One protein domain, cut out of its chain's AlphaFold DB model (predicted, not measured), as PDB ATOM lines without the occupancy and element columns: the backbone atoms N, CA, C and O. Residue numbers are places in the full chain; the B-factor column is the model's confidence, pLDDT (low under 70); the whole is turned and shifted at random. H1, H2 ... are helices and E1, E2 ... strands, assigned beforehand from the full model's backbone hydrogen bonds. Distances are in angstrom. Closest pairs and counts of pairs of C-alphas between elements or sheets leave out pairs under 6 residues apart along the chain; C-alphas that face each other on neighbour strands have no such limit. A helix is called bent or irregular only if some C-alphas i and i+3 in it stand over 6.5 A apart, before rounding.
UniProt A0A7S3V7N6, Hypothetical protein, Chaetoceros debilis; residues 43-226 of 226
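AT A GLANCE: This is residues 43 to 226 of the 226 residues of the protein "Hypothetical protein" of Chaetoceros debilis (UniProt A0A7S3V7N6). With little regular structure, two antiparallel sheets face each other as a sandwich: twisted E4-E2-E6-E10-E11 and E3-E5-E1-E7. H1 is over edge strand E3; hairpin E8-E9 is beyond one end. Of 184 printed residues, 72 are in one named helix and eleven strands, ordered E1 E2 H1 E3 to E11: mostly strand. The whole is compact, radius of gyration of the C-alphas 17.4 A, spans 53 by 36 by 32 A.

IN THESE COORDINATES: E1, residues 43 to 47, begins with C-alpha 43 at (-43.028, -20.143, -35.989). E2, 60 to 70, is 34.2 A long. Then come H1, 80 to 85, irregular with C-alphas 81 and 84 8.3 A apart, E3, 90 to 94, E4, 102 to 106, E5, 120 to 125, E6, 132 to 139, E7, 159 to 164, E8, 189 to 191, E9, 197 to 199, and E10, 207 to 213. E11, 219 to 225, ends with C-alpha 225 at (-46.007, -11.059, -17.042).

HOW THE PARTS SIT: E1 and E7 are antiparallel, N 45 and O 161 2.8 A apart. E2 pairs with E4, N 62 to O 104 3.1 A, and E6, N 67 to O 136 2.8 A. H1 has 0 of 2 O i to N i+4 and 2 of 3 O i to N i+3 pairs within hydrogen-bond range.

THE WHOLE: The printed part has no cut. The links E1 to E2, E4 to E5, E6 to E7 and E7 to E8 are long. pLDDT is under 70 in residues 110 to 114 and 143 to 150.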
ATOM      1  N   LYS A  43     -44.283 -19.595 -36.490       98.44
ATOM      2  CA  LYS A  43     -43.028 -20.143 -35.989       98.44
ATOM      3  C   LYS A  43     -42.569 -19.334 -34.792       98.44
ATOM      4  O   LYS A  43     -42.295 -18.143 -34.923       98.44
ATOM      5  N   ALA A  44     -42.512 -19.977 -33.637       98.69
ATOM      6  CA  ALA A  44     -41.985 -19.405 -32.413       98.69
ATOM      7  C   ALA A  44     -40.577 -19.934 -32.161       98.69
ATOM      8  O   ALA A  44     -40.344 -21.134 -32.274       98.69
ATOM      9  N   THR A  45     -39.658 -19.044 -31.802       98.75
ATOM     10  CA  THR A  45     -38.301 -19.391 -31.385       98.75
ATOM     11  C   THR A  45     -38.012 -18.728 -30.048       98.75
ATOM     12  O   THR A  45     -38.180 -17.511 -29.928       98.75
ATOM     13  N   LEU A  46     -37.573 -19.522 -29.075       98.81
ATOM     14  CA  LEU A  46     -37.074 -19.065 -27.782       98.81
ATOM     15  C   LEU A  46     -35.556 -19.247 -27.765       98.81
ATOM     16  O   LEU A  46     -35.062 -20.352 -27.981       98.81
ATOM     17  N   ALA A  47     -34.811 -18.161 -27.583       98.75
ATOM     18  CA  ALA A  47     -33.351 -18.198 -27.583       98.75
ATOM     19  C   ALA A  47     -32.777 -17.015 -26.807       98.75
ATOM     20  O   ALA A  47     -33.378 -15.939 -26.779       98.75
ATOM     21  N   PHE A  48     -31.580 -17.169 -26.250       98.38
ATOM     22  CA  PHE A  48     -30.840 -16.024 -25.734       98.38
ATOM     23  C   PHE A  48     -30.407 -15.075 -26.870       98.38
ATOM     24  O   PHE A  48     -30.143 -15.526 -27.988       98.38
ATOM     25  N   PRO A  49     -30.335 -13.751 -26.630       97.38
ATOM     26  CA  PRO A  49     -30.075 -12.755 -27.671       97.38
ATOM     27  C   PRO A  49     -28.578 -12.602 -28.005       97.38
ATOM     28  O   PRO A  49     -28.086 -11.484 -28.160       97.38
ATOM     29  N   PHE A  50     -27.853 -13.714 -28.108       96.69
ATOM     30  CA  PHE A  50     -26.433 -13.764 -28.449       96.69
ATOM     31  C   PHE A  50     -26.100 -15.029 -29.256       96.69
ATOM     32  O   PHE A  50     -26.879 -15.979 -29.269       96.69
ATOM     33  N   ASP A  51     -24.970 -15.019 -29.972       95.38
ATOM     34  CA  ASP A  51     -24.647 -16.046 -30.975       95.38
ATOM     35  C   ASP A  51     -23.799 -17.197 -30.413       95.38
ATOM     36  O   ASP A  51     -23.850 -18.316 -30.928       95.38
ATOM     37  N   THR A  52     -23.005 -16.938 -29.372       94.62
ATOM     38  CA  THR A  52     -22.175 -17.945 -28.701       94.62
ATOM     39  C   THR A  52     -22.273 -17.814 -27.179       94.62
ATOM     40  O   THR A  52     -22.560 -16.720 -26.689       94.62
ATOM     41  N   PRO A  53     -22.005 -18.882 -26.404       93.31
ATOM     42  CA  PRO A  53     -21.971 -18.808 -24.939       93.31
ATOM     43  C   PRO A  53     -21.055 -17.697 -24.404       93.31
ATOM     44  O   PRO A  53     -21.428 -16.978 -23.485       93.31
ATOM     45  N   ASN A  54     -19.905 -17.488 -25.050       90.88
ATOM     46  CA  ASN A  54     -18.917 -16.468 -24.685       90.88
ATOM     47  C   ASN A  54     -19.381 -15.018 -24.905       90.88
ATOM     48  O   ASN A  54     -18.770 -14.088 -24.377       90.88
ATOM     49  N   ASP A  55     -20.446 -14.807 -25.681       94.94
ATOM     50  CA  ASP A  55     -21.057 -13.487 -25.870       94.94
ATOM     51  C   ASP A  55     -22.046 -13.139 -24.741       94.94
ATOM     52  O   ASP A  55     -22.544 -12.010 -24.679       94.94
ATOM     53  N   ALA A  56     -22.342 -14.088 -23.846       94.19
ATOM     54  CA  ALA A  56     -23.230 -13.861 -22.721       94.19
ATOM     55  C   ALA A  56     -22.635 -12.810 -21.759       94.19
ATOM     56  O   ALA A  56     -21.448 -12.856 -21.423       94.19
ATOM     57  N   PRO A  57     -23.444 -11.851 -21.271       93.75
ATOM     58  CA  PRO A  57     -22.949 -10.747 -20.445       93.75
ATOM     59  C   PRO A  57     -22.473 -11.189 -19.055       93.75
ATOM     60  O   PRO A  57     -21.754 -10.442 -18.388       93.75
ATOM     61  N   TYR A  58     -22.891 -12.376 -18.617       91.75
ATOM     62  CA  TYR A  58     -22.586 -12.939 -17.312       91.75
ATOM     63  C   TYR A  58     -22.225 -14.417 -17.445       91.75
ATOM     64  O   TYR A  58     -22.693 -15.106 -18.352       91.75
ATOM     65  N   HIS A  59     -21.399 -14.886 -16.513       89.06
ATOM     66  CA  HIS A  59     -21.121 -16.305 -16.354       89.06
ATOM     67  C   HIS A  59     -22.213 -16.982 -15.528       89.06
ATOM     68  O   HIS A  59     -22.816 -16.349 -14.653       89.06
ATOM     69  N   GLY A  60     -22.403 -18.272 -15.790       89.31
ATOM     70  CA  GLY A  60     -23.286 -19.160 -15.050       89.31
ATOM     71  C   GLY A  60     -24.161 -20.020 -15.955       89.31
ATOM     72  O   GLY A  60     -23.801 -20.316 -17.099       89.31
ATOM     73  N   TYR A  61     -25.298 -20.429 -15.404       90.31
ATOM     74  CA  TYR A  61     -26.282 -21.315 -16.005       90.31
ATOM     75  C   TYR A  61     -27.644 -20.625 -16.039       90.31
ATOM     76  O   TYR A  61     -28.141 -20.165 -15.014       90.31
ATOM     77  N   ASN A  62     -28.296 -20.597 -17.197       93.56
ATOM     78  CA  ASN A  62     -29.668 -20.106 -17.279       93.56
ATOM     79  C   ASN A  62     -30.461 -20.929 -18.296       93.56
ATOM     80  O   ASN A  62     -29.953 -21.224 -19.376       93.56
ATOM     81  N   SER A  63     -31.675 -21.328 -17.927       95.81
ATOM     82  CA  SER A  63     -32.601 -22.079 -18.767       95.81
ATOM     83  C   SER A  63     -33.990 -21.478 -18.643       95.81
ATOM     84  O   SER A  63     -34.496 -21.253 -17.542       95.81
ATOM     85  N   GLU A  64     -34.612 -21.270 -19.792       97.81
ATOM     86  CA  GLU A  64     -36.032 -20.987 -19.912       97.81
ATOM     87  C   GLU A  64     -36.617 -21.961 -20.927       97.81
ATOM     88  O   GLU A  64     -35.943 -22.341 -21.888       97.81
ATOM     89  N   TYR A  65     -37.865 -22.367 -20.716       98.19
ATOM     90  CA  TYR A  65     -38.551 -23.294 -21.611       98.19
ATOM     91  C   TYR A  65     -39.872 -22.727 -22.121       98.19
ATOM     92  O   TYR A  65     -40.507 -21.905 -21.452       98.19
ATOM     93  N   MET A  66     -40.295 -23.170 -23.308       98.25
ATOM     94  CA  MET A  66     -41.534 -22.722 -23.942       98.25
ATOM     95  C   MET A  66     -42.598 -23.823 -24.001       98.25
ATOM     96  O   MET A  66     -42.369 -24.939 -24.462       98.25
ATOM     97  N   GLU A  67     -43.824 -23.455 -23.644       97.88
ATOM     98  CA  GLU A  67     -45.007 -24.299 -23.766       97.88
ATOM     99  C   GLU A  67     -46.118 -23.577 -24.522       97.88
ATOM    100  O   GLU A  67     -46.415 -22.409 -24.261       97.88
ATOM    101  N   VAL A  68     -46.771 -24.268 -25.458       98.31
ATOM    102  CA  VAL A  68     -47.856 -23.680 -26.250       98.31
ATOM    103  C   VAL A  68     -49.148 -24.455 -26.079       98.31
ATOM    104  O   VAL A  68     -49.187 -25.657 -26.311       98.31
ATOM    105  N   THR A  69     -50.236 -23.760 -25.753       97.81
ATOM    106  CA  THR A  69     -51.587 -24.346 -25.676       97.81
ATOM    107  C   THR A  69     -52.543 -23.664 -26.643       97.81
ATOM    108  O   THR A  69     -52.497 -22.445 -26.831       97.81
ATOM    109  N   GLU A  70     -53.459 -24.427 -27.239       96.00
ATOM    110  CA  GLU A  70     -54.560 -23.864 -28.021       96.00
ATOM    111  C   GLU A  70     -55.729 -23.475 -27.104       96.00
ATOM    112  O   GLU A  70     -56.231 -24.283 -26.323       96.00
ATOM    113  N   GLY A  71     -56.206 -22.231 -27.209       88.88
ATOM    114  CA  GLY A  71     -57.429 -21.776 -26.537       88.88
ATOM    115  C   GLY A  71     -57.400 -21.866 -25.005       88.88
ATOM    116  O   GLY A  71     -58.459 -21.833 -24.380       88.88
ATOM    117  N   GLY A  72     -56.211 -21.998 -24.404       77.31
ATOM    118  CA  GLY A  72     -56.032 -22.215 -22.965       77.31
ATOM    119  C   GLY A  72     -56.371 -23.630 -22.484       77.31
ATOM    120  O   GLY A  72     -56.525 -23.832 -21.282       77.31
ATOM    121  N   ASN A  73     -56.513 -24.600 -23.390       81.50
ATOM    122  CA  ASN A  73     -56.672 -26.000 -23.024       81.50
ATOM    123  C   ASN A  73     -55.305 -26.619 -22.693       81.50
ATOM    124  O   ASN A  73     -54.517 -26.893 -23.593       81.50
ATOM    125  N   SER A  74     -55.036 -26.866 -21.410       80.38
ATOM    126  CA  SER A  74     -53.786 -27.492 -20.954       80.38
ATOM    127  C   SER A  74     -53.643 -28.962 -21.355       80.38
ATOM    128  O   SER A  74     -52.540 -29.492 -21.301       80.38
ATOM    129  N   ASP A  75     -54.735 -29.626 -21.747       81.75
ATOM    130  CA  ASP A  75     -54.707 -31.039 -22.141       81.75
ATOM    131  C   ASP A  75     -54.152 -31.244 -23.566       81.75
ATOM    132  O   ASP A  75     -53.901 -32.380 -23.967       81.75
ATOM    133  N   ASP A  76     -53.986 -30.163 -24.337       87.75
ATOM    134  CA  ASP A  76     -53.497 -30.172 -25.719       87.75
ATOM    135  C   ASP A  76     -52.341 -29.168 -25.847       87.75
ATOM    136  O   ASP A  76     -52.524 -28.010 -26.237       87.75
ATOM    137  N   MET A  77     -51.154 -29.605 -25.419       95.69
ATOM    138  CA  MET A  77     -49.962 -28.771 -25.271       95.69
ATOM    139  C   MET A  77     -48.842 -29.199 -26.213       95.69
ATOM    140  O   MET A  77     -48.535 -30.381 -26.348       95.69
ATOM    141  N   CYS A  78     -48.199 -28.214 -26.829       97.25
ATOM    142  CA  CYS A  78     -46.986 -28.375 -27.603       97.25
ATOM    143  C   CYS A  78     -45.781 -27.929 -26.774       97.25
ATOM    144  O   CYS A  78     -45.627 -26.735 -26.512       97.25
ATOM    145  N   SER A  79     -44.953 -28.877 -26.348       96.50
ATOM    146  CA  SER A  79     -43.689 -28.619 -25.651       96.50
ATOM    147  C   SER A  79     -42.804 -29.864 -25.669       96.50
ATOM    148  O   SER A  79     -43.260 -30.956 -26.029       96.50
ATOM    149  N   TYR A  80     -41.550 -29.717 -25.232       95.62
ATOM    150  CA  TYR A  80     -40.634 -30.840 -25.035       95.62
ATOM    151  C   TYR A  80     -41.234 -31.968 -24.180       95.62
ATOM    152  O   TYR A  80     -41.106 -33.145 -24.530       95.62
ATOM    153  N   LEU A  81     -41.936 -31.614 -23.092       91.88
ATOM    154  CA  LEU A  81     -42.527 -32.562 -22.137       91.88
ATOM    155  C   LEU A  81     -43.494 -33.560 -22.796       91.88
ATOM    156  O   LEU A  81     -43.727 -34.644 -22.260       91.88
ATOM    157  N   PHE A  82     -44.037 -33.202 -23.961       92.69
ATOM    158  CA  PHE A  82     -44.975 -34.007 -24.741       92.69
ATOM    159  C   PHE A  82     -44.443 -34.329 -26.143       92.69
ATOM    160  O   PHE A  82     -45.224 -34.659 -27.031       92.69
ATOM    161  N   SER A  83     -43.123 -34.275 -26.347       89.94
ATOM    162  CA  SER A  83     -42.460 -34.489 -27.646       89.94
ATOM    163  C   SER A  83     -42.834 -35.813 -28.335       89.94
ATOM    164  O   SER A  83     -42.966 -35.854 -29.559       89.94
ATOM    165  N   ASP A  84     -43.110 -36.874 -27.570       90.19
ATOM    166  CA  ASP A  84     -43.551 -38.177 -28.098       90.19
ATOM    167  C   ASP A  84     -45.022 -38.212 -28.557       90.19
ATOM    168  O   ASP A  84     -45.437 -39.123 -29.281       90.19
ATOM    169  N   ILE A  85     -45.838 -37.256 -28.110       94.06
ATOM    170  CA  ILE A  85     -47.293 -37.217 -28.320       94.06
ATOM    171  C   ILE A  85     -47.788 -35.799 -28.625       94.06
ATOM    172  O   ILE A  85     -48.858 -35.397 -28.164       94.06
ATOM    173  N   LEU A  86     -47.019 -35.049 -29.417       95.56
ATOM    174  CA  LEU A  86     -47.365 -33.675 -29.768       95.56
ATOM    175  C   LEU A  86     -48.738 -33.587 -30.455       95.56
ATOM    176  O   LEU A  86     -49.096 -34.456 -31.267       95.56
ATOM    177  N   PRO A  87     -49.496 -32.510 -30.196       95.44
ATOM    178  CA  PRO A  87     -50.709 -32.220 -30.931       95.44
ATOM    179  C   PRO A  87     -50.454 -32.158 -32.436       95.44
ATOM    180  O   PRO A  87     -49.454 -31.617 -32.902       95.44
ATOM    181  N   THR A  88     -51.411 -32.622 -33.243       94.81
ATOM    182  CA  THR A  88     -51.256 -32.647 -34.716       94.81
ATOM    183  C   THR A  88     -51.108 -31.263 -35.358       94.81
ATOM    184  O   THR A  88     -50.847 -31.159 -36.556       94.81
ATOM    185  N   TRP A  89     -51.352 -30.203 -34.588       95.00
ATOM    186  CA  TRP A  89     -51.239 -28.826 -35.036       95.00
ATOM    187  C   TRP A  89     -49.862 -28.215 -34.775       95.00
ATOM    188  O   TRP A  89     -49.699 -27.053 -35.128       95.00
ATOM    189  N   CYS A  90     -48.884 -28.943 -34.225       97.62
ATOM    190  CA  CYS A  90     -47.544 -28.395 -34.038       97.62
ATOM    191  C   CYS A  90     -46.391 -29.379 -34.260       97.62
ATOM    192  O   CYS A  90     -46.581 -30.593 -34.357       97.62
ATOM    193  N   THR A  91     -45.183 -28.822 -34.290       97.75
ATOM    194  CA  THR A  91     -43.917 -29.512 -34.019       97.75
ATOM    195  C   THR A  91     -43.165 -28.815 -32.892       97.75
ATOM    196  O   THR A  91     -43.411 -27.647 -32.591       97.75
ATOM    197  N   TYR A  92     -42.218 -29.538 -32.302       97.81
ATOM    198  CA  TYR A  92     -41.224 -29.020 -31.373       97.81
ATOM    199  C   TYR A  92     -39.838 -29.477 -31.838       97.81
ATOM    200  O   TYR A  92     -39.659 -30.644 -32.192       97.81
ATOM    201  N   GLU A  93     -38.870 -28.566 -31.818       97.94
ATOM    202  CA  GLU A  93     -37.458 -28.830 -32.082       97.94
ATOM    203  C   GLU A  93     -36.589 -28.033 -31.101       97.94
ATOM    204  O   GLU A  93     -36.922 -26.904 -30.739       97.94
ATOM    205  N   ASN A  94     -35.442 -28.594 -30.722       98.12
ATOM    206  CA  ASN A  94     -34.386 -27.887 -30.005       98.12
ATOM    207  C   ASN A  94     -33.096 -27.935 -30.838       98.12
ATOM    208  O   ASN A  94     -32.860 -28.895 -31.575       98.12
ATOM    209  N   SER A  95     -32.274 -26.885 -30.770       97.88
ATOM    210  CA  SER A  95     -30.991 -26.854 -31.484       97.88
ATOM    211  C   SER A  95     -29.994 -27.902 -30.978       97.88
ATOM    212  O   SER A  95     -29.108 -28.302 -31.734       97.88
ATOM    213  N   ASP A  96     -30.139 -28.344 -29.727       95.94
ATOM    214  CA  ASP A  96     -29.552 -29.584 -29.224       95.94
ATOM    215  C   ASP A  96     -30.610 -30.702 -29.306       95.94
ATOM    216  O   ASP A  96     -31.663 -30.571 -28.683       95.94
ATOM    217  N   PRO A  97     -30.380 -31.801 -30.049       92.19
ATOM    218  CA  PRO A  97     -31.328 -32.914 -30.141       92.19
ATOM    219  C   PRO A  97     -31.714 -33.545 -28.798       92.19
ATOM    220  O   PRO A  97     -32.787 -34.141 -28.709       92.19
ATOM    221  N   ASP A  98     -30.848 -33.430 -27.788       91.50
ATOM    222  CA  ASP A  98     -31.098 -33.930 -26.435       91.50
ATOM    223  C   ASP A  98     -31.590 -32.813 -25.483       91.50
ATOM    224  O   ASP A  98     -31.838 -33.072 -24.305       91.50
ATOM    225  N   GLY A  99     -31.746 -31.583 -25.988       92.94
ATOM    226  CA  GLY A  99     -32.145 -30.397 -25.235       92.94
ATOM    227  C   GLY A  99     -33.657 -30.252 -25.044       92.94
ATOM    228  O   GLY A  99     -34.468 -30.534 -25.933       92.94
ATOM    229  N   ASP A 100     -34.033 -29.744 -23.875       94.25
ATOM    230  CA  ASP A 100     -35.419 -29.575 -23.424       94.25
ATOM    231  C   ASP A 100     -35.852 -28.116 -23.241       94.25
ATOM    232  O   ASP A 100     -37.009 -27.849 -22.926       94.25
ATOM    233  N   SER A 101     -34.919 -27.184 -23.425       97.19
ATOM    234  CA  SER A 101     -35.078 -25.769 -23.105       97.19
ATOM    235  C   SER A 101     -34.122 -24.900 -23.927       97.19
ATOM    236  O   SER A 101     -33.149 -25.392 -24.520       97.19
ATOM    237  N   ALA A 102     -34.385 -23.596 -23.972       98.06
ATOM    238  CA  ALA A 102     -33.400 -22.598 -24.355       98.06
ATOM    239  C   ALA A 102     -32.430 -22.400 -23.181       98.06
ATOM    240  O   ALA A 102     -32.771 -21.813 -22.156       98.06
ATOM    241  N   TYR A 103     -31.219 -22.928 -23.327       97.00
ATOM    242  CA  TYR A 103     -30.255 -23.096 -22.248       97.00
ATOM    243  C   TYR A 103     -28.925 -22.447 -22.602       97.00
ATOM    244  O   TYR A 103     -28.435 -22.575 -23.723       97.00
ATOM    245  N   VAL A 104     -28.315 -21.775 -21.631       95.19
ATOM    246  CA  VAL A 104     -26.948 -21.276 -21.727       95.19
ATOM    247  C   VAL A 104     -26.114 -21.783 -20.563       95.19
ATOM    248  O   VAL A 104     -26.533 -21.764 -19.403       95.19
ATOM    249  N   VAL A 105     -24.894 -22.186 -20.899       92.75
ATOM    250  CA  VAL A 105     -23.798 -22.401 -19.968       92.75
ATOM    251  C   VAL A 105     -22.612 -21.605 -20.471       92.75
ATOM    252  O   VAL A 105     -22.100 -21.892 -21.547       92.75
ATOM    253  N   ASN A 106     -22.203 -20.608 -19.692       89.88
ATOM    254  CA  ASN A 106     -21.004 -19.813 -19.938       89.88
ATOM    255  C   ASN A 106     -20.182 -19.805 -18.649       89.88
ATOM    256  O   ASN A 106     -20.445 -19.009 -17.745       89.88
ATOM    257  N   LEU A 107     -19.230 -20.722 -18.519       86.19
ATOM    258  CA  LEU A 107     -18.379 -20.810 -17.330       86.19
ATOM    259  C   LEU A 107     -17.026 -20.170 -17.607       86.19
ATOM    260  O   LEU A 107     -16.612 -20.035 -18.747       86.19
ATOM    261  N   ASP A 108     -16.314 -19.776 -16.553       74.50
ATOM    262  CA  ASP A 108     -14.941 -19.304 -16.719       74.50
ATOM    263  C   ASP A 108     -14.044 -20.459 -17.207       74.50
ATOM    264  O   ASP A 108     -13.717 -21.376 -16.439       74.50
ATOM    265  N   ASP A 109     -13.628 -20.371 -18.474       71.50
ATOM    266  CA  ASP A 109     -12.702 -21.281 -19.165       71.50
ATOM    267  C   ASP A 109     -11.412 -21.561 -18.376       71.50
ATOM    268  O   ASP A 109     -10.772 -22.594 -18.563       71.50
ATOM    269  N   ASN A 110     -10.987 -20.662 -17.478       69.44
ATOM    270  CA  ASN A 110      -9.785 -20.880 -16.667       69.44
ATOM    271  C   ASN A 110      -9.964 -21.979 -15.607       69.44
ATOM    272  O   ASN A 110      -8.968 -22.480 -15.072       69.44
ATOM    273  N   TYR A 111     -11.207 -22.314 -15.263       65.25
ATOM    274  CA  TYR A 111     -11.546 -23.242 -14.186       65.25
ATOM    275  C   TYR A 111     -12.280 -24.492 -14.674       65.25
ATOM    276  O   TYR A 111     -12.157 -25.542 -14.036       65.25
ATOM    277  N   TYR A 112     -13.015 -24.395 -15.781       68.06
ATOM    278  CA  TYR A 112     -13.823 -25.483 -16.319       68.06
ATOM    279  C   TYR A 112     -13.510 -25.689 -17.800       68.06
ATOM    280  O   TYR A 112     -13.953 -24.918 -18.640       68.06
ATOM    281  N   ASP A 113     -12.777 -26.758 -18.119       61.16
ATOM    282  CA  ASP A 113     -12.579 -27.155 -19.513       61.16
ATOM    283  C   ASP A 113     -13.930 -27.614 -20.117       61.16
ATOM    284  O   ASP A 113     -14.597 -28.507 -19.577       61.16
ATOM    285  N   ASP A 114     -14.297 -27.025 -21.258       62.66
ATOM    286  CA  ASP A 114     -15.260 -27.541 -22.245       62.66
ATOM    287  C   ASP A 114     -16.756 -27.594 -21.854       62.66
ATOM    288  O   ASP A 114     -17.451 -28.554 -22.201       62.66
ATOM    289  N   LYS A 115     -17.305 -26.577 -21.175       74.31
ATOM    290  CA  LYS A 115     -18.758 -26.517 -20.892       74.31
ATOM    291  C   LYS A 115     -19.459 -25.268 -21.408       74.31
ATOM    292  O   LYS A 115     -20.321 -24.729 -20.731       74.31
ATOM    293  N   ASP A 116     -19.149 -24.877 -22.630       86.75
ATOM    294  CA  ASP A 116     -19.884 -23.830 -23.331       86.75
ATOM    295  C   ASP A 116     -21.059 -24.435 -24.100       86.75
ATOM    296  O   ASP A 116     -20.877 -25.176 -25.068       86.75
ATOM    297  N   ILE A 117     -22.279 -24.127 -23.658       93.56
ATOM    298  CA  ILE A 117     -23.517 -24.611 -24.275       93.56
ATOM    299  C   ILE A 117     -24.423 -23.416 -24.539       93.56
ATOM    300  O   ILE A 117     -24.586 -22.549 -23.685       93.56
ATOM    301  N   LEU A 118     -25.015 -23.372 -25.728       96.69
ATOM    302  CA  LEU A 118     -26.082 -22.440 -26.064       96.69
ATOM    303  C   LEU A 118     -27.098 -23.169 -26.933       96.69
ATOM    304  O   LEU A 118     -26.762 -23.641 -28.021       96.69
ATOM    305  N   THR A 119     -28.330 -23.255 -26.449       98.12
ATOM    306  CA  THR A 119     -29.437 -23.898 -27.145       98.12
ATOM    307  C   THR A 119     -30.622 -22.953 -27.315       98.12
ATOM    308  O   THR A 119     -30.698 -21.870 -26.731       98.12
ATOM    309  N   SER A 120     -31.552 -23.363 -28.168       98.50
ATOM    310  CA  SER A 120     -32.786 -22.649 -28.474       98.50
ATOM    311  C   SER A 120     -33.901 -23.642 -28.757       98.50
ATOM    312  O   SER A 120     -33.647 -24.730 -29.280       98.50
ATOM    313  N   GLU A 121     -35.132 -23.239 -28.474       98.31
ATOM    314  CA  GLU A 121     -36.333 -23.999 -28.805       98.31
ATOM    315  C   GLU A 121     -37.045 -23.386 -30.001       98.31
ATOM    316  O   GLU A 121     -37.056 -22.169 -30.203       98.31
ATOM    317  N   THR A 122     -37.684 -24.234 -30.795       98.62
ATOM    318  CA  THR A 122     -38.548 -23.831 -31.896       98.62
ATOM    319  C   THR A 122     -39.835 -24.642 -31.873       98.62
ATOM    320  O   THR A 122     -39.811 -25.868 -31.880       98.62
ATOM    321  N   ILE A 123     -40.969 -23.943 -31.899       98.56
ATOM    322  CA  ILE A 123     -42.291 -24.539 -32.093       98.56
ATOM    323  C   ILE A 123     -42.884 -23.985 -33.383       98.56
ATOM    324  O   ILE A 123     -43.017 -22.769 -33.551       98.56
ATOM    325  N   GLU A 124     -43.261 -24.876 -34.295       98.38
ATOM    326  CA  GLU A 124     -44.035 -24.522 -35.483       98.38
ATOM    327  C   GLU A 124     -45.494 -24.913 -35.255       98.38
ATOM    328  O   GLU A 124     -45.783 -26.019 -34.812       98.38
ATOM    329  N   ILE A 125     -46.422 -24.003 -35.542       97.94
ATOM    330  CA  ILE A 125     -47.865 -24.218 -35.429       97.94
ATOM    331  C   ILE A 125     -48.463 -24.196 -36.822       97.94
ATOM    332  O   ILE A 125     -48.373 -23.191 -37.527       97.94
ATOM    333  N   PHE A 126     -49.161 -25.264 -37.178       95.50
ATOM    334  CA  PHE A 126     -49.910 -25.389 -38.417       95.50
ATOM    335  C   PHE A 126     -51.385 -25.054 -38.205       95.50
ATOM    336  O   PHE A 126     -51.984 -25.327 -37.161       95.50
ATOM    337  N   ASN A 127     -52.018 -24.546 -39.262       93.50
ATOM    338  CA  ASN A 127     -53.445 -24.234 -39.294       93.50
ATOM    339  C   ASN A 127     -53.868 -23.251 -38.197       93.50
ATOM    340  O   ASN A 127     -54.865 -23.488 -37.523       93.50
ATOM    341  N   ALA A 128     -53.138 -22.151 -38.011       96.38
ATOM    342  CA  ALA A 128     -53.466 -21.125 -37.021       96.38
ATOM    343  C   ALA A 128     -54.702 -20.264 -37.381       96.38
ATOM    344  O   ALA A 128     -55.146 -19.471 -36.556       96.38
ATOM    345  N   ALA A 129     -55.271 -20.412 -38.587       95.81
ATOM    346  CA  ALA A 129     -56.411 -19.627 -39.073       95.81
ATOM    347  C   ALA A 129     -57.593 -19.678 -38.095       95.81
ATOM    348  O   ALA A 129     -58.056 -20.767 -37.753       95.81
ATOM    349  N   GLY A 130     -58.083 -18.515 -37.659       95.69
ATOM    350  CA  GLY A 130     -59.238 -18.414 -36.762       95.69
ATOM    351  C   GLY A 130     -59.017 -18.973 -35.347       95.69
ATOM    352  O   GLY A 130     -59.990 -19.166 -34.615       95.69
ATOM    353  N   ARG A 131     -57.770 -19.268 -34.953       96.38
ATOM    354  CA  ARG A 131     -57.422 -19.904 -33.669       96.38
ATOM    355  C   ARG A 131     -56.642 -18.955 -32.766       96.38
ATOM    356  O   ARG A 131     -56.177 -17.891 -33.176       96.38
ATOM    357  N   THR A 132     -56.541 -19.334 -31.496       97.69
ATOM    358  CA  THR A 132     -55.795 -18.599 -30.468       97.69
ATOM    359  C   THR A 132     -54.849 -19.547 -29.751       97.69
ATOM    360  O   THR A 132     -55.260 -20.641 -29.370       97.69
ATOM    361  N   PHE A 133     -53.613 -19.109 -29.539       98.19
ATOM    362  CA  PHE A 133     -52.557 -19.870 -28.883       98.19
ATOM    363  C   PHE A 133     -51.947 -19.050 -27.751       98.19
ATOM    364  O   PHE A 133     -51.762 -17.842 -27.897       98.19
ATOM    365  N   ASN A 134     -51.625 -19.702 -26.639       98.25
ATOM    366  CA  ASN A 134     -50.875 -19.109 -25.539       98.25
ATOM    367  C   ASN A 134     -49.483 -19.720 -25.519       98.25
ATOM    368  O   ASN A 134     -49.372 -20.930 -25.356       98.25
ATOM    369  N   PHE A 135     -48.465 -18.882 -25.672       98.50
ATOM    370  CA  PHE A 135     -47.057 -19.230 -25.551       98.50
ATOM    371  C   PHE A 135     -46.619 -18.841 -24.144       98.50
ATOM    372  O   PHE A 135     -46.433 -17.654 -23.873       98.50
ATOM    373  N   ALA A 136     -46.546 -19.812 -23.244       98.25
ATOM    374  CA  ALA A 136     -45.991 -19.637 -21.914       98.25
ATOM    375  C   ALA A 136     -44.481 -19.864 -21.978       98.25
ATOM    376  O   ALA A 136     -44.026 -20.848 -22.554       98.25
ATOM    377  N   VAL A 137     -43.721 -18.943 -21.403       98.62
ATOM    378  CA  VAL A 137     -42.284 -19.085 -21.183       98.62
ATOM    379  C   VAL A 137     -42.070 -19.047 -19.687       98.62
ATOM    380  O   VAL A 137     -42.613 -18.160 -19.025       98.62
ATOM    381  N   SER A 138     -41.338 -20.027 -19.167       97.81
ATOM    382  CA  SER A 138     -41.055 -20.123 -17.736       97.81
ATOM    383  C   SER A 138     -39.571 -20.321 -17.492       97.81
ATOM    384  O   SER A 138     -38.893 -21.013 -18.259       97.81
ATOM    385  N   HIS A 139     -39.080 -19.738 -16.406       96.19
ATOM    386  CA  HIS A 139     -37.709 -19.947 -15.967       96.19
ATOM    387  C   HIS A 139     -37.561 -21.313 -15.288       96.19
ATOM    388  O   HIS A 139     -38.366 -21.699 -14.436       96.19
ATOM    389  N   TYR A 140     -36.506 -22.051 -15.631       93.44
ATOM    390  CA  TYR A 140     -36.192 -23.312 -14.973       93.44
ATOM    391  C   TYR A 140     -35.327 -23.064 -13.731       93.44
ATOM    392  O   TYR A 140     -34.122 -22.821 -13.814       93.44
ATOM    393  N   PHE A 141     -35.938 -23.161 -12.550       88.94
ATOM    394  CA  PHE A 141     -35.229 -23.027 -11.278       88.94
ATOM    395  C   PHE A 141     -34.427 -24.300 -10.966       88.94
ATOM    396  O   PHE A 141     -34.975 -25.313 -10.526       88.94
ATOM    397  N   PHE A 142     -33.115 -24.249 -11.195       79.69
ATOM    398  CA  PHE A 142     -32.184 -25.311 -10.807       79.69
ATOM    399  C   PHE A 142     -32.035 -25.412  -9.282       79.69
ATOM    400  O   PHE A 142     -32.247 -24.438  -8.561       79.69
ATOM    401  N   GLU A 143     -31.616 -26.580  -8.779       67.31
ATOM    402  CA  GLU A 143     -31.260 -26.720  -7.363       67.31
ATOM    403  C   GLU A 143     -30.145 -25.717  -7.007       67.31
ATOM    404  O   GLU A 143     -29.104 -25.659  -7.663       67.31
ATOM    405  N   ALA A 144     -30.384 -24.918  -5.963       54.81
ATOM    406  CA  ALA A 144     -29.617 -23.727  -5.583       54.81
ATOM    407  C   ALA A 144     -28.123 -23.947  -5.260       54.81
ATOM    408  O   ALA A 144     -27.396 -22.984  -5.020       54.81
ATOM    409  N   ASP A 145     -27.643 -25.191  -5.277       47.06
ATOM    410  CA  ASP A 145     -26.260 -25.559  -4.957       47.06
ATOM    411  C   ASP A 145     -25.229 -25.093  -6.007       47.06
ATOM    412  O   ASP A 145     -24.026 -25.284  -5.815       47.06
ATOM    413  N   TYR A 146     -25.666 -24.458  -7.101       55.22
ATOM    414  CA  TYR A 146     -24.800 -24.047  -8.211       55.22
ATOM    415  C   TYR A 146     -24.396 -22.571  -8.243       55.22
ATOM    416  O   TYR A 146     -23.555 -22.222  -9.070       55.22
ATOM    417  N   TYR A 147     -24.923 -21.716  -7.363       56.97
ATOM    418  CA  TYR A 147     -24.645 -20.278  -7.409       56.97
ATOM    419  C   TYR A 147     -23.536 -19.897  -6.417       56.97
ATOM    420  O   TYR A 147     -23.813 -19.697  -5.232       56.97
ATOM    421  N   PRO A 148     -22.260 -19.768  -6.836       55.59
ATOM    422  CA  PRO A 148     -21.361 -18.896  -6.097       55.59
ATOM    423  C   PRO A 148     -21.981 -17.491  -6.101       55.59
ATOM    424  O   PRO A 148     -22.506 -17.072  -7.130       55.59
ATOM    425  N   ASP A 149     -21.878 -16.746  -4.995       62.94
ATOM    426  CA  ASP A 149     -22.395 -15.366  -4.822       62.94
ATOM    427  C   ASP A 149     -21.962 -14.362  -5.931       62.94
ATOM    428  O   ASP A 149     -22.330 -13.187  -5.913       62.94
ATOM    429  N   GLU A 150     -21.130 -14.798  -6.877       69.81
ATOM    430  CA  GLU A 150     -20.503 -14.016  -7.936       69.81
ATOM    431  C   GLU A 150     -21.184 -14.161  -9.309       69.81
ATOM    432  O   GLU A 150     -20.986 -13.290 -10.164       69.81
ATOM    433  N   TRP A 151     -21.968 -15.219  -9.550       82.25
ATOM    434  CA  TRP A 151     -22.640 -15.411 -10.840       82.25
ATOM    435  C   TRP A 151     -23.918 -14.579 -10.933       82.25
ATOM    436  O   TRP A 151     -24.606 -14.320  -9.949       82.25
ATOM    437  N   LYS A 152     -24.165 -14.068 -12.139       88.75
ATOM    438  CA  LYS A 152     -25.201 -13.069 -12.456       88.75
ATOM    439  C   LYS A 152     -26.074 -13.536 -13.616       88.75
ATOM    440  O   LYS A 152     -26.638 -12.739 -14.360       88.75
ATOM    441  N   ASP A 153     -26.123 -14.844 -13.801       86.88
ATOM    442  CA  ASP A 153     -26.864 -15.527 -14.851       86.88
ATOM    443  C   ASP A 153     -28.373 -15.282 -14.774       86.88
ATOM    444  O   ASP A 153     -29.006 -15.174 -15.823       86.88
ATOM    445  N   HIS A 154     -28.929 -15.051 -13.580       89.75
ATOM    446  CA  HIS A 154     -30.317 -14.606 -13.372       89.75
ATOM    447  C   HIS A 154     -30.675 -13.292 -14.076       89.75
ATOM    448  O   HIS A 154     -31.853 -13.011 -14.286       89.75
ATOM    449  N   ALA A 155     -29.676 -12.480 -14.434       93.00
ATOM    450  CA  ALA A 155     -29.855 -11.231 -15.168       93.00
ATOM    451  C   ALA A 155     -29.738 -11.398 -16.694       93.00
ATOM    452  O   ALA A 155     -29.666 -10.407 -17.428       93.00
ATOM    453  N   MET A 156     -29.691 -12.639 -17.173       95.19
ATOM    454  CA  MET A 156     -29.895 -12.995 -18.571       95.19
ATOM    455  C   MET A 156     -31.339 -13.452 -18.756       95.19
ATOM    456  O   MET A 156     -31.920 -14.027 -17.841       95.19
ATOM    457  N   ALA A 157     -31.902 -13.193 -19.930       97.44
ATOM    458  CA  ALA A 157     -33.211 -13.705 -20.297       97.44
ATOM    459  C   ALA A 157     -33.229 -14.105 -21.767       97.44
ATOM    460  O   ALA A 157     -32.537 -13.495 -22.599       97.44
ATOM    461  N   THR A 158     -34.034 -15.104 -22.094       98.50
ATOM    462  CA  THR A 158     -34.306 -15.445 -23.487       98.50
ATOM    463  C   THR A 158     -35.255 -14.432 -24.125       98.50
ATOM    464  O   THR A 158     -35.914 -13.623 -23.467       98.50
ATOM    465  N   VAL A 159     -35.311 -14.443 -25.454       98.75
ATOM    466  CA  VAL A 159     -36.236 -13.643 -26.249       98.75
ATOM    467  C   VAL A 159     -37.101 -14.578 -27.080       98.75
ATOM    468  O   VAL A 159     -36.616 -15.256 -27.988       98.75
ATOM    469  N   LEU A 160     -38.405 -14.554 -26.819       98.88
ATOM    470  CA  LEU A 160     -39.413 -15.202 -27.640       98.88
ATOM    471  C   LEU A 160     -39.676 -14.362 -28.891       98.88
ATOM    472  O   LEU A 160     -40.142 -13.222 -28.812       98.88
ATOM    473  N   LYS A 161     -39.432 -14.936 -30.067       98.62
ATOM    474  CA  LYS A 161     -39.809 -14.354 -31.362       98.62
ATOM    475  C   LYS A 161     -40.868 -15.221 -32.017       98.62
ATOM    476  O   LYS A 161     -40.639 -16.406 -32.221       98.62
ATOM    477  N   ILE A 162     -42.004 -14.624 -32.378       98.56
ATOM    478  CA  ILE A 162     -43.091 -15.312 -33.085       98.56
ATOM    479  C   ILE A 162     -43.258 -14.683 -34.461       98.56
ATOM    480  O   ILE A 162     -43.563 -13.490 -34.584       98.56
ATOM    481  N   ASN A 163     -43.087 -15.512 -35.482       97.75
ATOM    482  CA  ASN A 163     -43.180 -15.137 -36.877       97.75
ATOM    483  C   ASN A 163     -44.449 -15.702 -37.518       97.75
ATOM    484  O   ASN A 163     -44.798 -16.859 -37.288       97.75
ATOM    485  N   ASN A 164     -45.129 -14.899 -38.339       97.25
ATOM    486  CA  ASN A 164     -46.229 -15.367 -39.184       97.25
ATOM    487  C   ASN A 164     -45.697 -15.653 -40.587       97.25
ATOM    488  O   ASN A 164     -45.603 -14.762 -41.434       97.25
ATOM    489  N   GLU A 165     -45.367 -16.917 -40.835       95.88
ATOM    490  CA  GLU A 165     -44.760 -17.356 -42.095       95.88
ATOM    491  C   GLU A 165     -45.762 -17.383 -43.259       95.88
ATOM    492  O   GLU A 165     -45.383 -17.518 -44.423       95.88
ATOM    493  N   SER A 166     -47.055 -17.216 -42.971       92.62
ATOM    494  CA  SER A 166     -48.119 -17.186 -43.977       92.62
ATOM    495  C   SER A 166     -48.481 -15.786 -44.463       92.62
ATOM    496  O   SER A 166     -49.314 -15.665 -45.364       92.62
ATOM    497  N   HIS A 167     -47.877 -14.729 -43.910       87.25
ATOM    498  CA  HIS A 167     -48.210 -13.356 -44.286       87.25
ATOM    499  C   HIS A 167     -46.973 -12.445 -44.350       87.25
ATOM    500  O   HIS A 167     -46.461 -11.993 -43.328       87.25
ATOM    501  N   GLU A 168     -46.535 -12.073 -45.562       80.94
ATOM    502  CA  GLU A 168     -45.292 -11.304 -45.791       80.94
ATOM    503  C   GLU A 168     -45.211  -9.993 -44.987       80.94
ATOM    504  O   GLU A 168     -44.142  -9.614 -44.511       80.94
ATOM    505  N   SER A 169     -46.339  -9.295 -44.799       82.56
ATOM    506  CA  SER A 169     -46.367  -8.032 -44.044       82.56
ATOM    507  C   SER A 169     -46.476  -8.192 -42.522       82.56
ATOM    508  O   SER A 169     -46.491  -7.182 -41.825       82.56
ATOM    509  N   GLN A 170     -46.616  -9.418 -42.010       86.19
ATOM    510  CA  GLN A 170     -46.653  -9.732 -40.576       86.19
ATOM    511  C   GLN A 170     -45.596 -10.777 -40.204       86.19
ATOM    512  O   GLN A 170     -45.749 -11.469 -39.202       86.19
ATOM    513  N   ASN A 171     -44.515 -10.876 -40.989       89.19
ATOM    514  CA  ASN A 171     -43.504 -11.909 -40.794       89.19
ATOM    515  C   ASN A 171     -42.982 -11.961 -39.351       89.19
ATOM    516  O   ASN A 171     -42.755 -13.051 -38.870       89.19
ATOM    517  N   ALA A 172     -42.882 -10.834 -38.639       94.69
ATOM    518  CA  ALA A 172     -42.654 -10.809 -37.193       94.69
ATOM    519  C   ALA A 172     -43.830 -10.129 -36.477       94.69
ATOM    520  O   ALA A 172     -44.231  -9.024 -36.852       94.69
ATOM    521  N   LEU A 173     -44.370 -10.771 -35.436       96.25
ATOM    522  CA  LEU A 173     -45.467 -10.216 -34.629       96.25
ATOM    523  C   LEU A 173     -44.987  -9.176 -33.599       96.25
ATOM    524  O   LEU A 173     -45.769  -8.325 -33.174       96.25
ATOM    525  N   SER A 174     -43.702  -9.210 -33.243       96.50
ATOM    526  CA  SER A 174     -42.985  -8.171 -32.495       96.50
ATOM    527  C   SER A 174     -41.621  -7.958 -33.146       96.50
ATOM    528  O   SER A 174     -40.960  -8.928 -33.512       96.50
ATOM    529  N   ALA A 175     -41.199  -6.699 -33.305       94.50
ATOM    530  CA  ALA A 175     -39.899  -6.374 -33.898       94.50
ATOM    531  C   ALA A 175     -38.734  -6.842 -33.011       94.50
ATOM    532  O   ALA A 175     -37.753  -7.381 -33.519       94.50
ATOM    533  N   ASP A 176     -38.887  -6.672 -31.696       96.44
ATOM    534  CA  ASP A 176     -37.851  -6.974 -30.706       96.44
ATOM    535  C   ASP A 176     -38.074  -8.335 -30.018       96.44
ATOM    536  O   ASP A 176     -37.171  -8.851 -29.368       96.44
ATOM    537  N   GLY A 177     -39.248  -8.950 -30.203       98.06
ATOM    538  CA  GLY A 177     -39.678 -10.150 -29.478       98.06
ATOM    539  C   GLY A 177     -40.336  -9.824 -28.134       98.06
ATOM    540  O   GLY A 177     -40.828  -8.709 -27.935       98.06
ATOM    541  N   TRP A 178     -40.379 -10.814 -27.242       98.69
ATOM    542  CA  TRP A 178     -40.853 -10.710 -25.859       98.69
ATOM    543  C   TRP A 178     -39.878 -11.408 -24.917       98.69
ATOM    544  O   TRP A 178     -39.279 -12.410 -25.287       98.69
ATOM    545  N   SER A 179     -39.728 -10.874 -23.715       98.44
ATOM    546  CA  SER A 179     -38.834 -11.393 -22.683       98.44
ATOM    547  C   SER A 179     -39.356 -10.935 -21.323       98.44
ATOM    548  O   SER A 179     -40.039  -9.903 -21.250       98.44
ATOM    549  N   HIS A 180     -39.048 -11.680 -20.266       97.50
ATOM    550  CA  HIS A 180     -39.333 -11.250 -18.904       97.50
ATOM    551  C   HIS A 180     -38.343 -10.145 -18.471       97.50
ATOM    552  O   HIS A 180     -37.281  -9.977 -19.079       97.50
ATOM    553  N   PRO A 181     -38.672  -9.311 -17.467       96.56
ATOM    554  CA  PRO A 181     -37.725  -8.322 -16.973       96.56
ATOM    555  C   PRO A 181     -36.531  -9.013 -16.303       96.56
ATOM    556  O   PRO A 181     -36.686 -10.016 -15.610       96.56
ATOM    557  N   VAL A 182     -35.351  -8.422 -16.469       93.00
ATOM    558  CA  VAL A 182     -34.130  -8.823 -15.764       93.00
ATOM    559  C   VAL A 182     -33.719  -7.728 -14.791       93.00
ATOM    560  O   VAL A 182     -33.689  -6.546 -15.146       93.00
ATOM    561  N   ASP A 183     -33.387  -8.120 -13.565       93.12
ATOM    562  CA  ASP A 183     -32.835  -7.234 -12.546       93.12
ATOM    563  C   ASP A 183     -31.638  -7.908 -11.877       93.12
ATOM    564  O   ASP A 183     -31.736  -8.998 -11.317       93.12
ATOM    565  N   ILE A 184     -30.492  -7.234 -11.940       91.12
ATOM    566  CA  ILE A 184     -29.233  -7.739 -11.398       91.12
ATOM    567  C   ILE A 184     -29.281  -7.905  -9.877       91.12
ATOM    568  O   ILE A 184     -28.576  -8.760  -9.342       91.12
ATOM    569  N   ASP A 185     -30.117  -7.119  -9.201       92.12
ATOM    570  CA  ASP A 185     -30.249  -7.109  -7.745       92.12
ATOM    571  C   ASP A 185     -31.336  -8.082  -7.241       92.12
ATOM    572  O   ASP A 185     -31.503  -8.240  -6.030       92.12
ATOM    573  N   THR A 186     -32.039  -8.767  -8.152       92.31
ATOM    574  CA  THR A 186     -33.100  -9.734  -7.839       92.31
ATOM    575  C   THR A 186     -32.672 -11.140  -8.290       92.31
ATOM    576  O   THR A 186     -32.928 -11.520  -9.431       92.31
ATOM    577  N   PRO A 187     -31.997 -11.933  -7.432       90.94
ATOM    578  CA  PRO A 187     -31.567 -13.291  -7.780       90.94
ATOM    579  C   PRO A 187     -32.761 -14.244  -7.916       90.94
ATOM    580  O   PRO A 187     -33.821 -13.989  -7.345       90.94
ATOM    581  N   THR A 188     -32.577 -15.375  -8.601       90.94
ATOM    582  CA  THR A 188     -33.605 -16.431  -8.728       90.94
ATOM    583  C   THR A 188     -33.893 -17.142  -7.409       90.94
ATOM    584  O   THR A 188     -34.995 -17.647  -7.211       90.94
ATOM    585  N   HIS A 189     -32.924 -17.162  -6.489       90.00
ATOM    586  CA  HIS A 189     -33.025 -17.820  -5.191       90.00
ATOM    587  C   HIS A 189     -32.585 -16.901  -4.051       90.00
ATOM    588  O   HIS A 189     -31.676 -16.084  -4.192       90.00
ATOM    589  N   ILE A 190     -33.218 -17.069  -2.894       89.56
ATOM    590  CA  ILE A 190     -32.888 -16.387  -1.641       89.56
ATOM    591  C   ILE A 190     -32.817 -17.399  -0.500       89.56
ATOM    592  O   ILE A 190     -33.361 -18.498  -0.584       89.56
ATOM    593  N   LYS A 191     -32.144 -17.029   0.590       88.19
ATOM    594  CA  LYS A 191     -32.112 -17.841   1.809       88.19
ATOM    595  C   LYS A 191     -33.281 -17.494   2.722       88.19
ATOM    596  O   LYS A 191     -33.481 -16.329   3.072       88.19
ATOM    597  N   ASN A 192     -34.012 -18.516   3.145       89.19
ATOM    598  CA  ASN A 192     -35.092 -18.392   4.110       89.19
ATOM    599  C   ASN A 192     -34.550 -18.215   5.548       89.19
ATOM    600  O   ASN A 192     -33.344 -18.157   5.800       89.19
ATOM    601  N   GLN A 193     -35.446 -18.146   6.537       94.38
ATOM    602  CA  GLN A 193     -35.070 -17.932   7.946       94.38
ATOM    603  C   GLN A 193     -34.227 -19.066   8.564       94.38
ATOM    604  O   GLN A 193     -33.610 -18.855   9.610       94.38
ATOM    605  N   ASN A 194     -34.200 -20.246   7.940       93.88
ATOM    606  CA  ASN A 194     -33.432 -21.415   8.364       93.88
ATOM    607  C   ASN A 194     -32.092 -21.558   7.621       93.88
ATOM    608  O   ASN A 194     -31.425 -22.572   7.812       93.88
ATOM    609  N   ASP A 195     -31.689 -20.565   6.817       88.44
ATOM    610  CA  ASP A 195     -30.507 -20.620   5.935       88.44
ATOM    611  C   ASP A 195     -30.641 -21.632   4.776       88.44
ATOM    612  O   ASP A 195     -29.646 -22.018   4.165       88.44
ATOM    613  N   GLU A 196     -31.871 -22.049   4.454       87.69
ATOM    614  CA  GLU A 196     -32.176 -22.924   3.318       87.69
ATOM    615  C   GLU A 196     -32.515 -22.076   2.088       87.69
ATOM    616  O   GLU A 196     -33.176 -21.041   2.205       87.69
ATOM    617  N   TRP A 197     -32.077 -22.510   0.909       87.00
ATOM    618  CA  TRP A 197     -32.400 -21.837  -0.344       87.00
ATOM    619  C   TRP A 197     -33.848 -22.094  -0.768       87.00
ATOM    620  O   TRP A 197     -34.329 -23.226  -0.730       87.00
ATOM    621  N   GLU A 198     -34.522 -21.042  -1.217       89.75
ATOM    622  CA  GLU A 198     -35.847 -21.084  -1.830       89.75
ATOM    623  C   GLU A 198     -35.900 -20.152  -3.043       89.75
ATOM    624  O   GLU A 198     -35.085 -19.234  -3.165       89.75
ATOM    625  N   VAL A 199     -36.853 -20.390  -3.945       90.81
ATOM    626  CA  VAL A 199     -37.100 -19.499  -5.088       90.81
ATOM    627  C   VAL A 199     -37.477 -18.113  -4.574       90.81
ATOM    628  O   VAL A 199     -38.313 -17.976  -3.680       90.81
ATOM    629  N   ASN A 200     -36.867 -17.084  -5.152       92.50
ATOM    630  CA  ASN A 200     -37.172 -15.702  -4.833       92.50
ATOM    631  C   ASN A 200     -38.556 -15.325  -5.388       92.50
ATOM    632  O   ASN A 200     -38.712 -15.268  -6.607       92.50
ATOM    633  N   PRO A 201     -39.556 -15.018  -4.541       94.19
ATOM    634  CA  PRO A 201     -40.893 -14.657  -5.012       94.19
ATOM    635  C   PRO A 201     -40.933 -13.325  -5.776       94.19
ATOM    636  O   PRO A 201     -41.926 -13.049  -6.444       94.19
ATOM    637  N   ASP A 202     -39.885 -12.503  -5.671       94.88
ATOM    638  CA  ASP A 202     -39.764 -11.248  -6.414       94.88
ATOM    639  C   ASP A 202     -39.145 -11.452  -7.813       94.88
ATOM    640  O   ASP A 202     -39.176 -10.533  -8.634       94.88
ATOM    641  N   TYR A 203     -38.595 -12.637  -8.112       93.81
ATOM    642  CA  TYR A 203     -38.051 -12.951  -9.434       93.81
ATOM    643  C   TYR A 203     -39.181 -13.249 -10.425       93.81
ATOM    644  O   TYR A 203     -39.896 -14.242 -10.307       93.81
ATOM    645  N   GLN A 204     -39.327 -12.387 -11.429       95.81
ATOM    646  CA  GLN A 204     -40.369 -12.493 -12.450       95.81
ATOM    647  C   GLN A 204     -39.817 -13.187 -13.700       95.81
ATOM    648  O   GLN A 204     -39.520 -12.518 -14.685       95.81
ATOM    649  N   GLY A 205     -39.646 -14.509 -13.631       95.50
ATOM    650  CA  GLY A 205     -39.094 -15.326 -14.723       95.50
ATOM    651  C   GLY A 205     -40.109 -15.784 -15.774       95.50
ATOM    652  O   GLY A 205     -39.719 -16.260 -16.837       95.50
ATOM    653  N   ASP A 206     -41.405 -15.619 -15.501       97.88
ATOM    654  CA  ASP A 206     -42.461 -16.266 -16.278       97.88
ATOM    655  C   ASP A 206     -43.340 -15.240 -17.004       97.88
ATOM    656  O   ASP A 206     -43.764 -14.226 -16.440       97.88
ATOM    657  N   PHE A 207     -43.675 -15.512 -18.265       98.56
ATOM    658  CA  PHE A 207     -44.586 -14.675 -19.043       98.56
ATOM    659  C   PHE A 207     -45.407 -15.478 -20.050       98.56
ATOM    660  O   PHE A 207     -45.077 -16.601 -20.420       98.56
ATOM    661  N   VAL A 208     -46.492 -14.872 -20.534       98.50
ATOM    662  CA  VAL A 208     -47.353 -15.445 -21.573       98.50
ATOM    663  C   VAL A 208     -47.536 -14.459 -22.715       98.50
ATOM    664  O   VAL A 208     -47.902 -13.298 -22.509       98.50
ATOM    665  N   VAL A 209     -47.356 -14.944 -23.942       98.62
ATOM    666  CA  VAL A 209     -47.784 -14.259 -25.163       98.62
ATOM    667  C   VAL A 209     -48.999 -14.981 -25.736       98.62
ATOM    668  O   VAL A 209     -48.914 -16.128 -26.159       98.62
ATOM    669  N   THR A 210     -50.146 -14.309 -25.784       98.44
ATOM    670  CA  THR A 210     -51.346 -14.822 -26.459       98.44
ATOM    671  C   THR A 210     -51.382 -14.308 -27.889       98.44
ATOM    672  O   THR A 210     -51.416 -13.095 -28.103       98.44
ATOM    673  N   VAL A 211     -51.420 -15.217 -28.864       98.31
ATOM    674  CA  VAL A 211     -51.548 -14.908 -30.293       98.31
ATOM    675  C   VAL A 211     -52.910 -15.361 -30.795       98.31
ATOM    676  O   VAL A 211     -53.258 -16.534 -30.679       98.31
ATOM    677  N   ALA A 212     -53.669 -14.447 -31.394       98.00
ATOM    678  CA  ALA A 212     -54.945 -14.738 -32.037       98.00
ATOM    679  C   ALA A 212     -54.867 -14.387 -33.524       98.00
ATOM    680  O   ALA A 212     -54.499 -13.263 -33.872       98.00
ATOM    681  N   CYS A 213     -55.228 -15.333 -34.385       96.94
ATOM    682  CA  CYS A 213     -55.249 -15.155 -35.834       96.94
ATOM    683  C   CYS A 213     -56.681 -15.187 -36.366       96.94
ATOM    684  O   CYS A 213     -57.517 -15.949 -35.880       96.94
ATOM    685  N   ASP A 214     -56.969 -14.382 -37.386       95.81
ATOM    686  CA  ASP A 214     -58.233 -14.449 -38.116       95.81
ATOM    687  C   ASP A 214     -58.206 -15.520 -39.226       95.81
ATOM    688  O   ASP A 214     -57.203 -16.207 -39.447       95.81
ATOM    689  N   ASP A 215     -59.325 -15.676 -39.937       94.56
ATOM    690  CA  ASP A 215     -59.458 -16.639 -41.043       94.56
ATOM    691  C   ASP A 215     -58.561 -16.315 -42.260       94.56
ATOM    692  O   ASP A 215     -58.416 -17.145 -43.158       94.56
ATOM    693  N   ASN A 216     -57.960 -15.119 -42.312       93.06
ATOM    694  CA  ASN A 216     -57.058 -14.663 -43.376       93.06
ATOM    695  C   ASN A 216     -55.579 -14.710 -42.959       93.06
ATOM    696  O   ASN A 216     -54.738 -14.128 -43.647       93.06
ATOM    697  N   CYS A 217     -55.257 -15.373 -41.846       94.44
ATOM    698  CA  CYS A 217     -53.920 -15.395 -41.249       94.44
ATOM    699  C   CYS A 217     -53.405 -14.028 -40.798       94.44
ATOM    700  O   CYS A 217     -52.193 -13.851 -40.700       94.44
ATOM    701  N   LEU A 218     -54.274 -13.057 -40.521       95.75
ATOM    702  CA  LEU A 218     -53.853 -11.842 -39.840       95.75
ATOM    703  C   LEU A 218     -53.863 -12.101 -38.341       95.75
ATOM    704  O   LEU A 218     -54.909 -12.392 -37.761       95.75
ATOM    705  N   CYS A 219     -52.694 -11.994 -37.722       97.25
ATOM    706  CA  CYS A 219     -52.505 -12.321 -36.317       97.25
ATOM    707  C   CYS A 219     -52.193 -11.070 -35.495       97.25
ATOM    708  O   CYS A 219     -51.509 -10.150 -35.951       97.25
ATOM    709  N   GLY A 220     -52.707 -11.043 -34.268       97.25
ATOM    710  CA  GLY A 220     -52.346 -10.088 -33.229       97.25
ATOM    711  C   GLY A 220     -51.799 -10.819 -32.010       97.25
ATOM    712  O   GLY A 220     -52.152 -11.974 -31.775       97.25
ATOM    713  N   ALA A 221     -50.949 -10.142 -31.242       98.12
ATOM    714  CA  ALA A 221     -50.339 -10.688 -30.038       98.12
ATOM    715  C   ALA A 221     -50.551  -9.758 -28.837       98.12
ATOM    716  O   ALA A 221     -50.592  -8.533 -28.981       98.12
ATOM    717  N   SER A 222     -50.661 -10.342 -27.649       98.00
ATOM    718  CA  SER A 222     -50.691  -9.635 -26.365       98.00
ATOM    719  C   SER A 222     -49.784 -10.333 -25.360       98.00
ATOM    720  O   SER A 222     -49.676 -11.552 -25.400       98.00
ATOM    721  N   TYR A 223     -49.160  -9.563 -24.472       97.81
ATOM    722  CA  TYR A 223     -48.148 -10.023 -23.521       97.81
ATOM    723  C   TYR A 223     -48.610  -9.772 -22.086       97.81
ATOM    724  O   TYR A 223     -49.146  -8.698 -21.791       97.81
ATOM    725  N   VAL A 224     -48.375 -10.744 -21.207       97.94
ATOM    726  CA  VAL A 224     -48.647 -10.662 -19.771       97.94
ATOM    727  C   VAL A 224     -47.473 -11.273 -19.013       97.94
ATOM    728  O   VAL A 224     -47.068 -12.390 -19.312       97.94
ATOM    729  N   LEU A 225     -46.953 -10.539 -18.031       96.88
ATOM    730  CA  LEU A 225     -46.007 -11.059 -17.042       96.88
ATOM    731  C   LEU A 225     -46.794 -11.750 -15.918       96.88
ATOM    732  O   LEU A 225     -47.837 -11.210 -15.522       96.88
ATOM    733  N   LEU A 226     -46.338 -12.920 -15.464       92.25
ATOM    734  CA  LEU A 226     -47.033 -13.731 -14.456       92.25
ATOM    735  C   LEU A 226     -46.618 -13.399 -13.016       92.25
ATOM    736  O   LEU A 226     -45.495 -12.891 -12.808       92.25
TER     737      LEU A 226